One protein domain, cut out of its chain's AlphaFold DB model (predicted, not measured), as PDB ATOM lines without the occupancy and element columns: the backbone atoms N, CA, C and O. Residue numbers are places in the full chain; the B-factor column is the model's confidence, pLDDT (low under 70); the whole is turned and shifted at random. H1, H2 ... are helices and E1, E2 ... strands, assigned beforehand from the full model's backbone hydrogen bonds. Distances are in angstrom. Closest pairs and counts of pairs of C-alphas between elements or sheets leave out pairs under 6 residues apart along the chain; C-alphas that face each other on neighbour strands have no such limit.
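This is residues 6 to 104 of the 219 residues of an uncharacterized protein of bacterium 1xD42-87 (UniProt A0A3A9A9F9). A compact cluster of crossed helices has H4 running through its middle, with H1 packed on residues 60 to 64 of H4, H2 on its residues 64 to 71, H5 slanted across H4 with residues 92 to 99 packed on it, and H3 off to one side near H1 and H4, while a slender two-stranded hairpin, E1 and E2, reaches away from H3, H4 and H5. After H4 the link of residues 78 to 87 folds back, and H5 then runs the same way as H4, slanted across it. The printed part has 99 residues with five named helices and two named strands, in the order H1, E1, E2, H2, H3, H4, H5; the sheet has the order E1 - E2 and is antiparallel, and the class is mostly helix. The whole is compact, with a radius of gyration of the C-alphas of 13.7 A, and its C-alphas span 37 by 31 by 21 A.

The printed part begins with H1, residues 6 to 13, and a tight link of one residue leads to E1, residues 15 to 20. E1 and E2, residues 23 to 28, form a hairpin, antiparallel at 152 degrees between their directions. Across this pair N 16 and O 27 are 2.9 A apart and N 20 and O 23 are 3.0 A apart, both within hydrogen-bond range. H2, residues 29 to 35, follows E2 with no residue between, and only just touches H1, with 3 pairs of C-alphas within 8 A, the closest being those of Leu 12 and Phe 30 at 6.3 A. H3, residues 41 to 54, is close to H2 but not clearly touching it, with the C-alphas of Ile 34 and Pro 41 closest at 6.4 A. H4, residues 60 to 77, is the hub, touching three helices, and is near H3. With residues 60 to 64 alone it touches H1, the closest C-alphas being those of Ile 11 and Met 60 at 6.4 A, at a steep tilt of 46 degrees. With residues 64 to 71 alone it touches H2, the closest C-alphas being those of Tyr 29 and Leu 64 at 6.3 A, at a steep tilt of 38 degrees, the same way. H5, residues 88 to 103, touches H4 with residues 92 to 99 alone, the closest C-alphas being those of Tyr 70 and His 92 at 5.7 A, at a steep tilt of 43 degrees, the same way. The helix packing is mostly crossed, with no touching pair at a shallow tilt. E1 and E2 are each apart from H3, H4 and H5. In H1, H2, H3, H4 and H5 every O i to N i+4 pair is within hydrogen-bond range.

H1, residues 6 to 13, begins at C-alpha 6 at (262.813, -5.883, 57.563). E1, residues 15 to 20, is 16.5 A from first to last C-alpha, and E2, residues 23 to 28, is 16.6 A. H2 takes residues 29 to 35, and H3, residues 41 to 54, is 20.0 A long. H4, residues 60 to 77, is the longest helix at 25.7 A and begins at C-alpha 60 at (263.183, 3.402, 54.915). H5, residues 88 to 103, is 22.0 A long and ends at C-alpha 103 at (270.386, 30.916, 54.806).

The two C-alphas farthest apart are those of Gly 22 and Phe 54, at 41.6 A. The printed part runs from 6 to 104 with no cut. No link is long; the link from H4 to H5, of 10 residues, is short, and the other links are tight. The mean pLDDT of the printed part is 92.2, and no printed residue is under 70.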
ATOM      1  N   GLU A   6     261.565  -6.437  58.098       94.94
ATOM      2  CA  GLU A   6     262.813  -5.883  57.563       94.94
ATOM      3  C   GLU A   6     262.809  -4.348  57.617       94.94
ATOM      4  O   GLU A   6     263.805  -3.744  58.019       94.94
ATOM      5  N   ASP A   7     261.687  -3.716  57.264       95.38
ATOM      6  CA  ASP A   7     261.526  -2.263  57.350       95.38
ATOM      7  C   ASP A   7     261.657  -1.775  58.795       95.38
ATOM      8  O   ASP A   7     262.381  -0.815  59.060       95.38
ATOM      9  N   ILE A   8     261.010  -2.459  59.746       94.81
ATOM     10  CA  ILE A   8     261.105  -2.128  61.175       94.81
ATOM     11  C   ILE A   8     262.557  -2.235  61.651       94.81
ATOM     12  O   ILE A   8     263.042  -1.337  62.341       94.81
ATOM     13  N   ASN A   9     263.272  -3.289  61.256       93.38
ATOM     14  CA  ASN A   9     264.681  -3.452  61.607       93.38
ATOM     15  C   ASN A   9     265.536  -2.299  61.046       93.38
ATOM     16  O   ASN A   9     266.283  -1.666  61.792       93.38
ATOM     17  N   LYS A  10     265.358  -1.946  59.764       94.56
ATOM     18  CA  LYS A  10     266.028  -0.785  59.150       94.56
ATOM     19  C   LYS A  10     265.726   0.509  59.900       94.56
ATOM     20  O   LYS A  10     266.638   1.298  60.119       94.56
ATOM     21  N   ILE A  11     264.478   0.722  60.313       94.69
ATOM     22  CA  ILE A  11     264.073   1.934  61.031       94.69
ATOM     23  C   ILE A  11     264.792   2.047  62.379       94.69
ATOM     24  O   ILE A  11     265.338   3.101  62.703       94.69
ATOM     25  N   LEU A  12     264.793   0.967  63.163       92.69
ATOM     26  CA  LEU A  12     265.325   0.976  64.527       92.69
ATOM     27  C   LEU A  12     266.859   0.973  64.565       92.69
ATOM     28  O   LEU A  12     267.438   1.610  65.442       92.69
ATOM     29  N   MET A  13     267.507   0.305  63.606       91.75
ATOM     30  CA  MET A  13     268.968   0.154  63.550       91.75
ATOM     31  C   MET A  13     269.670   1.224  62.705       91.75
ATOM     32  O   MET A  13     270.894   1.200  62.567       91.75
ATOM     33  N   ARG A  14     268.932   2.158  62.089       91.62
ATOM     34  CA  ARG A  14     269.551   3.221  61.291       91.62
ATOM     35  C   ARG A  14     270.247   4.229  62.199       91.62
ATOM     36  O   ARG A  14     269.617   5.110  62.786       91.62
ATOM     37  N   GLU A  15     271.568   4.140  62.218       90.31
ATOM     38  CA  GLU A  15     272.452   5.021  62.979       90.31
ATOM     39  C   GLU A  15     273.329   5.880  62.057       90.31
ATOM     40  O   GLU A  15     273.568   5.545  60.891       90.31
ATOM     41  N   SER A  16     273.801   7.008  62.581       88.06
ATOM     42  CA  SER A  16     274.880   7.826  62.021       88.06
ATOM     43  C   SER A  16     275.699   8.418  63.163       88.06
ATOM     44  O   SER A  16     275.362   8.264  64.333       88.06
ATOM     45  N   TYR A  17     276.788   9.090  62.817       83.38
ATOM     46  CA  TYR A  17     277.603   9.842  63.753       83.38
ATOM     47  C   TYR A  17     277.783  11.283  63.275       83.38
ATOM     48  O   TYR A  17     277.701  11.568  62.076       83.38
ATOM     49  N   ASP A  18     278.021  12.191  64.212       81.00
ATOM     50  CA  ASP A  18     278.565  13.519  63.950       81.00
ATOM     51  C   ASP A  18     279.833  13.762  64.780       81.00
ATOM     52  O   ASP A  18     280.137  13.029  65.722       81.00
ATOM     53  N   TYR A  19     280.617  14.760  64.370       82.56
ATOM     54  CA  TYR A  19     281.808  15.193  65.094       82.56
ATOM     55  C   TYR A  19     281.558  16.570  65.691       82.56
ATOM     56  O   TYR A  19     281.371  17.540  64.956       82.56
ATOM     57  N   VAL A  20     281.605  16.657  67.017       79.00
ATOM     58  CA  VAL A  20     281.502  17.915  67.761       79.00
ATOM     59  C   VAL A  20     282.727  18.014  68.662       79.00
ATOM     60  O   VAL A  20     283.001  17.096  69.430       79.00
ATOM     61  N   ASP A  21     283.515  19.080  68.506       82.62
ATOM     62  CA  ASP A  21     284.744  19.334  69.278       82.62
ATOM     63  C   ASP A  21     285.744  18.157  69.307       82.62
ATOM     64  O   ASP A  21     286.428  17.904  70.296       82.62
ATOM     65  N   GLY A  22     285.837  17.414  68.199       83.19
ATOM     66  CA  GLY A  22     286.731  16.256  68.067       83.19
ATOM     67  C   GLY A  22     286.201  14.957  68.692       83.19
ATOM     68  O   GLY A  22     286.903  13.948  68.661       83.19
ATOM     69  N   ILE A  23     284.972  14.955  69.213       81.94
ATOM     70  CA  ILE A  23     284.295  13.780  69.772       81.94
ATOM     71  C   ILE A  23     283.251  13.275  68.771       81.94
ATOM     72  O   ILE A  23     282.471  14.057  68.227       81.94
ATOM     73  N   SER A  24     283.247  11.962  68.521       84.31
ATOM     74  CA  SER A  24     282.239  11.292  67.690       84.31
ATOM     75  C   SER A  24     281.002  10.978  68.528       84.31
ATOM     76  O   SER A  24     281.095  10.156  69.440       84.31
ATOM     77  N   ASN A  25     279.848  11.556  68.193       82.38
ATOM     78  CA  ASN A  25     278.579  11.217  68.836       82.38
ATOM     79  C   ASN A  25     277.730  10.374  67.888       82.38
ATOM     80  O   ASN A  25     277.360  10.816  66.802       82.38
ATOM     81  N   TYR A  26     277.432   9.146  68.301       85.75
ATOM     82  CA  TYR A  26     276.535   8.259  67.567       85.75
ATOM     83  C   TYR A  26     275.086   8.564  67.928       85.75
ATOM     84  O   TYR A  26     274.766   8.795  69.094       85.75
ATOM     85  N   TYR A  27     274.204   8.523  66.934       86.12
ATOM     86  CA  TYR A  27     272.771   8.674  67.136       86.12
ATOM     87  C   TYR A  27     271.968   7.763  66.207       86.12
ATOM     88  O   TYR A  27     272.311   7.557  65.041       86.12
ATOM     89  N   SER A  28     270.846   7.261  66.723       93.81
ATOM     90  CA  SER A  28     269.796   6.627  65.922       93.81
ATOM     91  C   SER A  28     268.887   7.706  65.338       93.81
ATOM     92  O   SER A  28     268.461   8.610  66.056       93.81
ATOM     93  N   TYR A  29     268.556   7.620  64.046       95.94
ATOM     94  CA  TYR A  29     267.649   8.586  63.406       95.94
ATOM     95  C   TYR A  29     266.254   8.551  64.035       95.94
ATOM     96  O   TYR A  29     265.645   9.598  64.255       95.94
ATOM     97  N   PHE A  30     265.763   7.351  64.354       96.44
ATOM     98  CA  PHE A  30     264.455   7.170  64.972       96.44
ATOM     99  C   PHE A  30     264.410   7.809  66.366       96.44
ATOM    100  O   PHE A  30     263.515   8.610  66.645       96.44
ATOM    101  N   ASN A  31     265.419   7.544  67.205       95.50
ATOM    102  CA  ASN A  31     265.502   8.153  68.536       95.50
ATOM    103  C   ASN A  31     265.730   9.664  68.449       95.50
ATOM    104  O   ASN A  31     265.090  10.401  69.189       95.50
ATOM    105  N   LYS A  32     266.527  10.152  67.489       95.38
ATOM    106  CA  LYS A  32     266.731  11.592  67.265       95.38
ATOM    107  C   LYS A  32     265.414  12.324  66.987       95.38
ATOM    108  O   LYS A  32     265.159  13.378  67.563       95.38
ATOM    109  N   LEU A  33     264.541  11.755  66.149       96.81
ATOM    110  CA  LEU A  33     263.201  12.305  65.904       96.81
ATOM    111  C   LEU A  33     262.375  12.395  67.194       96.81
ATOM    112  O   LEU A  33     261.691  13.392  67.423       96.81
ATOM    113  N   ILE A  34     262.443  11.385  68.055       96.75
ATOM    114  CA  ILE A  34     261.678  11.340  69.306       96.75
ATOM    115  C   ILE A  34     262.247  12.314  70.342       96.75
ATOM    116  O   ILE A  34     261.514  13.147  70.873       96.75
ATOM    117  N   GLU A  35     263.542  12.212  70.620       95.38
ATOM    118  CA  GLU A  35     264.215  12.861  71.744       95.38
ATOM    119  C   GLU A  35     264.510  14.337  71.472       95.38
ATOM    120  O   GLU A  35     264.257  15.178  72.332       95.38
ATOM    121  N   GLU A  36     264.989  14.677  70.269       94.44
ATOM    122  CA  GLU A  36     265.356  16.059  69.935       94.44
ATOM    123  C   GLU A  36     264.199  16.838  69.314       94.44
ATOM    124  O   GLU A  36     264.042  18.034  69.562       94.44
ATOM    125  N   TYR A  37     263.380  16.170  68.499       95.94
ATOM    126  CA  TYR A  37     262.309  16.828  67.750       95.94
ATOM    127  C   TYR A  37     260.910  16.532  68.294       95.94
ATOM    128  O   TYR A  37     259.940  17.088  67.782       95.94
ATOM    129  N   GLY A  38     260.770  15.719  69.345       96.06
ATOM    130  CA  GLY A  38     259.506  15.511  70.054       96.06
ATOM    131  C   GLY A  38     258.464  14.709  69.271       96.06
ATOM    132  O   GLY A  38     257.262  14.963  69.407       96.06
ATOM    133  N   TYR A  39     258.890  13.793  68.402       97.31
ATOM    134  CA  TYR A  39     257.979  12.850  67.751       97.31
ATOM    135  C   TYR A  39     257.465  11.817  68.758       97.31
ATOM    136  O   TYR A  39     258.160  11.406  69.683       97.31
ATOM    137  N   ASN A  40     256.227  11.362  68.569       97.81
ATOM    138  CA  ASN A  40     255.688  10.260  69.354       97.81
ATOM    139  C   ASN A  40     256.091   8.935  68.677       97.81
ATOM    140  O   ASN A  40     255.782   8.776  67.497       97.81
ATOM    141  N   PRO A  41     256.702   7.966  69.387       97.06
ATOM    142  CA  PRO A  41     257.239   6.753  68.761       97.06
ATOM    143  C   PRO A  41     256.194   5.947  67.977       97.06
ATOM    144  O   PRO A  41     256.430   5.536  66.843       97.06
ATOM    145  N   LYS A  42     255.000   5.760  68.558       97.06
ATOM    146  CA  LYS A  42     253.911   5.010  67.919       97.06
ATOM    147  C   LYS A  42     253.356   5.759  66.708       97.06
ATOM    148  O   LYS A  42     253.135   5.147  65.667       97.06
ATOM    149  N   ALA A  43     253.128   7.065  66.839       98.00
ATOM    150  CA  ALA A  43     252.635   7.879  65.730       98.00
ATOM    151  C   ALA A  43     253.652   7.957  64.583       98.00
ATOM    152  O   ALA A  43     253.252   7.895  63.427       98.00
ATOM    153  N   LEU A  44     254.952   8.018  64.889       97.88
ATOM    154  CA  LEU A  44     256.020   8.004  63.893       97.88
ATOM    155  C   LEU A  44     256.025   6.701  63.087       97.88
ATOM    156  O   LEU A  44     256.059   6.762  61.865       97.88
ATOM    157  N   LEU A  45     255.905   5.535  63.731       97.31
ATOM    158  CA  LEU A  45     255.809   4.255  63.011       97.31
ATOM    159  C   LEU A  45     254.571   4.186  62.104       97.31
ATOM    160  O   LEU A  45     254.677   3.778  60.951       97.31
ATOM    161  N   LEU A  46     253.409   4.634  62.591       97.12
ATOM    162  CA  LEU A  46     252.182   4.693  61.784       97.12
ATOM    163  C   LEU A  46     252.309   5.667  60.607       97.12
ATOM    164  O   LEU A  46     251.772   5.428  59.526       97.12
ATOM    165  N   TYR A  47     253.020   6.768  60.810       97.69
ATOM    166  CA  TYR A  47     253.271   7.747  59.770       97.69
ATOM    167  C   TYR A  47     254.240   7.210  58.709       97.69
ATOM    168  O   TYR A  47     253.947   7.327  57.526       97.69
ATOM    169  N   LEU A  48     255.319   6.524  59.097       96.88
ATOM    170  CA  LEU A  48     256.212   5.828  58.159       96.88
ATOM    171  C   LEU A  48     255.454   4.781  57.324       96.88
ATOM    172  O   LEU A  48     255.638   4.719  56.109       96.88
ATOM    173  N   ASP A  49     254.543   4.024  57.945       96.25
ATOM    174  CA  ASP A  49     253.651   3.080  57.251       96.25
ATOM    175  C   ASP A  49     252.748   3.778  56.226       96.25
ATOM    176  O   ASP A  49     252.567   3.307  55.099       96.25
ATOM    177  N   THR A  50     252.223   4.943  56.608       95.56
ATOM    178  CA  THR A  50     251.408   5.801  55.741       95.56
ATOM    179  C   THR A  50     252.230   6.280  54.544       95.56
ATOM    180  O   THR A  50     251.785   6.131  53.411       95.56
ATOM    181  N   LEU A  51     253.449   6.783  54.757       95.88
ATOM    182  CA  LEU A  51     254.311   7.269  53.676       95.88
ATOM    183  C   LEU A  51     254.752   6.152  52.724       95.88
ATOM    184  O   LEU A  51     254.690   6.335  51.509       95.88
ATOM    185  N   LYS A  52     255.117   4.972  53.244       94.81
ATOM    186  CA  LYS A  52     255.411   3.793  52.411       94.81
ATOM    187  C   LYS A  52     254.225   3.451  51.508       94.81
ATOM    188  O   LYS A  52     254.398   3.220  50.318       94.81
ATOM    189  N   THR A  53     253.014   3.478  52.063       93.62
ATOM    190  CA  THR A  53     251.790   3.103  51.341       93.62
ATOM    191  C   THR A  53     251.360   4.147  50.312       93.62
ATOM    192  O   THR A  53     251.074   3.807  49.167       93.62
ATOM    193  N   PHE A  54     251.262   5.413  50.719       93.56
ATOM    194  CA  PHE A  54     250.604   6.459  49.931       93.56
ATOM    195  C   PHE A  54     251.573   7.315  49.116       93.56
ATOM    196  O   PHE A  54     251.165   7.879  48.104       93.56
ATOM    197  N   GLU A  55     252.846   7.387  49.514       93.44
ATOM    198  CA  GLU A  55     253.901   8.076  48.756       93.44
ATOM    199  C   GLU A  55     254.872   7.098  48.072       93.44
ATOM    200  O   GLU A  55     255.842   7.533  47.456       93.44
ATOM    201  N   ALA A  56     254.583   5.787  48.129       92.25
ATOM    202  CA  ALA A  56     255.331   4.711  47.468       92.25
ATOM    203  C   ALA A  56     256.840   4.715  47.790       92.25
ATOM    204  O   ALA A  56     257.687   4.484  46.924       92.25
ATOM    205  N   ILE A  57     257.184   5.017  49.045       91.25
ATOM    206  CA  ILE A  57     258.572   5.101  49.506       91.25
ATOM    207  C   ILE A  57     259.033   3.728  49.996       91.25
ATOM    208  O   ILE A  57     258.583   3.261  51.036       91.25
ATOM    209  N   GLU A  58     259.964   3.098  49.278       91.38
ATOM    210  CA  GLU A  58     260.478   1.766  49.640       91.38
ATOM    211  C   GLU A  58     261.737   1.807  50.519       91.38
ATOM    212  O   GLU A  58     261.962   0.912  51.334       91.38
ATOM    213  N   ASP A  59     262.557   2.851  50.391       94.50
ATOM    214  CA  ASP A  59     263.802   2.981  51.149       94.50
ATOM    215  C   ASP A  59     263.564   3.687  52.494       94.50
ATOM    216  O   ASP A  59     263.560   4.918  52.592       94.50
ATOM    217  N   MET A  60     263.385   2.892  53.553       94.38
ATOM    218  CA  MET A  60     263.183   3.402  54.915       94.38
ATOM    219  C   MET A  60     264.407   4.136  55.480       94.38
ATOM    220  O   MET A  60     264.251   5.068  56.269       94.38
ATOM    221  N   CYS A  61     265.624   3.754  55.076       93.12
ATOM    222  CA  CYS A  61     266.844   4.421  55.528       93.12
ATOM    223  C   CYS A  61     266.937   5.833  54.947       93.12
ATOM    224  O   CYS A  61     267.279   6.773  55.671       93.12
ATOM    225  N   HIS A  62     266.622   5.983  53.657       92.94
ATOM    226  CA  HIS A  62     266.532   7.285  53.007       92.94
ATOM    227  C   HIS A  62     265.408   8.128  53.619       92.94
ATOM    228  O   HIS A  62     265.656   9.266  54.015       92.94
ATOM    229  N   LEU A  63     264.215   7.550  53.802       95.12
ATOM    230  CA  LEU A  63     263.064   8.241  54.388       95.12
ATOM    231  C   LEU A  63     263.356   8.817  55.782       95.12
ATOM    232  O   LEU A  63     263.008   9.963  56.066       95.12
ATOM    233  N   LEU A  64     264.025   8.054  56.651       95.94
ATOM    234  CA  LEU A  64     264.437   8.552  57.966       95.94
ATOM    235  C   LEU A  64     265.416   9.726  57.869       95.94
ATOM    236  O   LEU A  64     265.332  10.659  58.669       95.94
ATOM    237  N   GLY A  65     266.322   9.692  56.890       95.00
ATOM    238  CA  GLY A  65     267.224  10.802  56.595       95.00
ATOM    239  C   GLY A  65     266.466  12.073  56.222       95.00
ATOM    240  O   GLY A  65     266.696  13.119  56.830       95.00
ATOM    241  N   GLU A  66     265.516  11.963  55.293       95.94
ATOM    242  CA  GLU A  66     264.675  13.083  54.856       95.94
ATOM    243  C   GLU A  66     263.816  13.625  56.011       95.94
ATOM    244  O   GLU A  66     263.662  14.836  56.160       95.94
ATOM    245  N   LEU A  67     263.285  12.755  56.880       97.12
ATOM    246  CA  LEU A  67     262.496  13.172  58.045       97.12
ATOM    247  C   LEU A  67     263.324  13.929  59.080       97.12
ATOM    248  O   LEU A  67     262.861  14.945  59.604       97.12
ATOM    249  N   VAL A  68     264.538  13.461  59.378       96.38
ATOM    250  CA  VAL A  68     265.457  14.179  60.273       96.38
ATOM    251  C   VAL A  68     265.857  15.518  59.661       96.38
ATOM    252  O   VAL A  68     265.869  16.526  60.369       96.38
ATOM    253  N   ASP A  69     266.133  15.563  58.358       95.50
ATOM    254  CA  ASP A  69     266.446  16.809  57.661       95.50
ATOM    255  C   ASP A  69     265.278  17.805  57.726       95.50
ATOM    256  O   ASP A  69     265.455  18.952  58.155       95.50
ATOM    257  N   TYR A  70     264.068  17.348  57.396       96.62
ATOM    258  CA  TYR A  70     262.835  18.116  57.530       96.62
ATOM    259  C   TYR A  70     262.655  18.655  58.953       96.62
ATOM    260  O   TYR A  70     262.491  19.863  59.136       96.62
ATOM    261  N   ALA A  71     262.735  17.784  59.963       96.12
ATOM    262  CA  ALA A  71     262.561  18.157  61.362       96.12
ATOM    263  C   ALA A  71     263.596  19.198  61.802       96.12
ATOM    264  O   ALA A  71     263.232  20.202  62.410       96.12
ATOM    265  N   ARG A  72     264.867  19.027  61.425       94.50
ATOM    266  CA  ARG A  72     265.941  19.986  61.702       94.50
ATOM    267  C   ARG A  72     265.658  21.360  61.094       94.50
ATOM    268  O   ARG A  72     265.776  22.375  61.787       94.50
ATOM    269  N   MET A  73     265.302  21.413  59.809       93.12
ATOM    270  CA  MET A  73     265.017  22.677  59.120       93.12
ATOM    271  C   MET A  73     263.804  23.375  59.724       93.12
ATOM    272  O   MET A  73     263.864  24.566  60.028       93.12
ATOM    273  N   MET A  74     262.722  22.631  59.945       91.00
ATOM    274  CA  MET A  74     261.498  23.190  60.501       91.00
ATOM    275  C   MET A  74     261.682  23.642  61.943       91.00
ATOM    276  O   MET A  74     261.253  24.742  62.266       91.00
ATOM    277  N   ASN A  75     262.395  22.880  62.775       90.62
ATOM    278  CA  ASN A  75     262.704  23.260  64.153       90.62
ATOM    279  C   ASN A  75     263.571  24.528  64.236       90.62
ATOM    280  O   ASN A  75     263.422  25.308  65.172       90.62
ATOM    281  N   THR A  76     264.437  24.762  63.240       86.44
ATOM    282  CA  THR A  76     265.215  26.011  63.128       86.44
ATOM    283  C   THR A  76     264.309  27.223  62.892       86.44
ATOM    284  O   THR A  76     264.586  28.306  63.398       86.44
ATOM    285  N   ILE A  77     263.232  27.053  62.119       82.62
ATOM    286  CA  ILE A  77     262.261  28.115  61.820       82.62
ATOM    287  C   ILE A  77     261.296  28.282  63.000       82.62
ATOM    288  O   ILE A  77     261.095  29.376  63.514       82.62
ATOM    289  N   SER A  78     260.681  27.196  63.457       82.19
ATOM    290  CA  SER A  78     259.795  27.205  64.610       82.19
ATOM    291  C   SER A  78     259.797  25.847  65.307       82.19
ATOM    292  O   SER A  78     259.546  24.835  64.653       82.19
ATOM    293  N   PRO A  79     259.939  25.792  66.643       80.50
ATOM    294  CA  PRO A  79     259.845  24.528  67.377       80.50
ATOM    295  C   PRO A  79     258.433  23.917  67.327       80.50
ATOM    296  O   PRO A  79     258.239  22.729  67.589       80.50
ATOM    297  N   LYS A  80     257.419  24.719  66.973       83.94
ATOM    298  CA  LYS A  80     256.038  24.276  66.762       83.94
ATOM    299  C   LYS A  80     255.782  24.087  65.267       83.94
ATOM    300  O   LYS A  80     255.131  24.917  64.642       83.94
ATOM    301  N   PHE A  81     256.298  22.996  64.711       89.31
ATOM    302  CA  PHE A  81     256.064  22.595  63.323       89.31
ATOM    303  C   PHE A  81     255.236  21.307  63.230       89.31
ATOM    304  O   PHE A  81     255.153  20.535  64.193       89.31
ATOM    305  N   ASP A  82     254.627  21.088  62.063       92.75
ATOM    306  CA  ASP A  82     253.887  19.866  61.759       92.75
ATOM    307  C   ASP A  82     254.850  18.695  61.528       92.75
ATOM    308  O   ASP A  82     255.663  18.712  60.601       92.75
ATOM    309  N   LYS A  83     254.752  17.691  62.397       95.88
ATOM    310  CA  LYS A  83     255.599  16.492  62.408       95.88
ATOM    311  C   LYS A  83     255.100  15.408  61.458       95.88
ATOM    312  O   LYS A  83     255.879  14.545  61.073       95.88
ATOM    313  N   TYR A  84     253.821  15.439  61.092       96.94
ATOM    314  CA  TYR A  84     253.188  14.383  60.305       96.94
ATOM    315  C   TYR A  84     252.446  14.978  59.097       96.94
ATOM    316  O   TYR A  84     251.234  14.773  58.967       96.94
ATOM    317  N   PRO A  85     253.132  15.747  58.228       95.69
ATOM    318  CA  PRO A  85     252.484  16.380  57.090       95.69
ATOM    319  C   PRO A  85     251.892  15.340  56.139       95.69
ATOM    320  O   PRO A  85     252.532  14.361  55.779       95.69
ATOM    321  N   GLN A  86     250.672  15.583  55.665       91.94
ATOM    322  CA  GLN A  86     249.956  14.629  54.811       91.94
ATOM    323  C   GLN A  86     250.680  14.310  53.490       91.94
ATOM    324  O   GLN A  86     250.578  13.192  53.005       91.94
ATOM    325  N   ASN A  87     251.363  15.301  52.907       94.06
ATOM    326  CA  ASN A  87     252.144  15.164  51.675       94.06
ATOM    327  C   ASN A  87     253.611  15.480  51.993       94.06
ATOM    328  O   ASN A  87     254.069  16.616  51.788       94.06
ATOM    329  N   PHE A  88     254.328  14.510  52.550       96.25
ATOM    330  CA  PHE A  88     255.677  14.659  53.076       96.25
ATOM    331  C   PHE A  88     256.665  15.119  52.013       96.25
ATOM    332  O   PHE A  88     257.280  16.166  52.197       96.25
ATOM    333  N   LEU A  89     256.781  14.419  50.879       93.62
ATOM    334  CA  LEU A  89     257.787  14.743  49.859       93.62
ATOM    335  C   LEU A  89     257.624  16.168  49.312       93.62
ATOM    336  O   LEU A  89     258.601  16.867  49.032       93.62
ATOM    337  N   THR A  90     256.380  16.629  49.170       94.56
ATOM    338  CA  THR A  90     256.097  18.004  48.733       94.56
ATOM    339  C   THR A  90     256.434  19.003  49.836       94.56
ATOM    340  O   THR A  90     257.101  20.008  49.580       94.56
ATOM    341  N   THR A  91     256.008  18.721  51.068       94.00
ATOM    342  CA  THR A  91     256.260  19.574  52.235       94.00
ATOM    343  C   THR A  91     257.756  19.719  52.513       94.00
ATOM    344  O   THR A  91     258.237  20.837  52.699       94.00
ATOM    345  N   HIS A  92     258.513  18.625  52.457       94.88
ATOM    346  CA  HIS A  92     259.960  18.614  52.652       94.88
ATOM    347  C   HIS A  92     260.682  19.425  51.574       94.88
ATOM    348  O   HIS A  92     261.450  20.320  51.915       94.88
ATOM    349  N   LYS A  93     260.337  19.267  50.287       94.06
ATOM    350  CA  LYS A  93     260.887  20.116  49.208       94.06
ATOM    351  C   LYS A  93     260.617  21.609  49.423       94.06
ATOM    352  O   LYS A  93     261.490  22.445  49.165       94.06
ATOM    353  N   ILE A  94     259.417  21.966  49.888       90.19
ATOM    354  CA  ILE A  94     259.075  23.356  50.226       90.19
ATOM    355  C   ILE A  94     259.922  23.842  51.410       90.19
ATOM    356  O   ILE A  94     260.452  24.957  51.346       90.19
ATOM    357  N   ALA A  95     260.094  23.013  52.442       91.12
ATOM    358  CA  ALA A  95     260.933  23.312  53.599       91.12
ATOM    359  C   ALA A  95     262.398  23.539  53.193       91.12
ATOM    360  O   ALA A  95     262.942  24.588  53.534       91.12
ATOM    361  N   CYS A  96     262.993  22.662  52.371       92.06
ATOM    362  CA  CYS A  96     264.350  22.837  51.831       92.06
ATOM    363  C   CYS A  96     264.503  24.189  51.134       92.06
ATOM    364  O   CYS A  96     265.431  24.954  51.403       92.06
ATOM    365  N   ARG A  97     263.560  24.517  50.243       90.31
ATOM    366  CA  ARG A  97     263.581  25.782  49.502       90.31
ATOM    367  C   ARG A  97     263.507  26.988  50.439       90.31
ATOM    368  O   ARG A  97     264.242  27.953  50.240       90.31
ATOM    369  N   ASN A  98     262.618  26.957  51.430       86.94
ATOM    370  CA  ASN A  98     262.440  28.061  52.373       86.94
ATOM    371  C   ASN A  98     263.658  28.219  53.291       86.94
ATOM    372  O   ASN A  98     264.151  29.331  53.465       86.94
ATOM    373  N   TYR A  99     264.194  27.113  53.797       89.75
ATOM    374  CA  TYR A  99     265.395  27.093  54.622       89.75
ATOM    375  C   TYR A  99     266.619  27.647  53.880       89.75
ATOM    376  O   TYR A  99     267.321  28.515  54.396       89.75
ATOM    377  N   ASN A 100     266.827  27.239  52.625       90.12
ATOM    378  CA  ASN A 100     267.916  27.761  51.796       90.12
ATOM    379  C   ASN A 100     267.780  29.268  51.532       90.12
ATOM    380  O   ASN A 100     268.777  29.987  51.527       90.12
ATOM    381  N   ARG A 101     266.552  29.776  51.371       87.38
ATOM    382  CA  ARG A 101     266.294  31.221  51.240       87.38
ATOM    383  C   ARG A 101     266.622  31.992  52.518       87.38
ATOM    384  O   ARG A 101     267.153  33.091  52.426       87.38
ATOM    385  N   LEU A 102     266.339  31.425  53.692       87.19
ATOM    386  CA  LEU A 102     266.702  32.036  54.977       87.19
ATOM    387  C   LEU A 102     268.224  32.072  55.176       87.19
ATOM    388  O   LEU A 102     268.763  33.072  55.655       87.19
ATOM    389  N   LYS A 103     268.920  31.011  54.754       88.44
ATOM    390  CA  LYS A 103     270.386  30.916  54.806       88.44
ATOM    391  C   LYS A 103     271.112  31.824  53.825       88.44
ATOM    392  O   LYS A 103     272.262  32.157  54.077       88.44
ATOM    393  N   LYS A 104     270.475  32.198  52.714       90.81
ATOM    394  CA  LYS A 104     271.099  33.053  51.703       90.81
ATOM    395  C   LYS A 104     271.571  34.362  52.337       90.81
ATOM    396  O   LYS A 104     270.798  35.050  53.002       90.81
TER     397      LYS A 104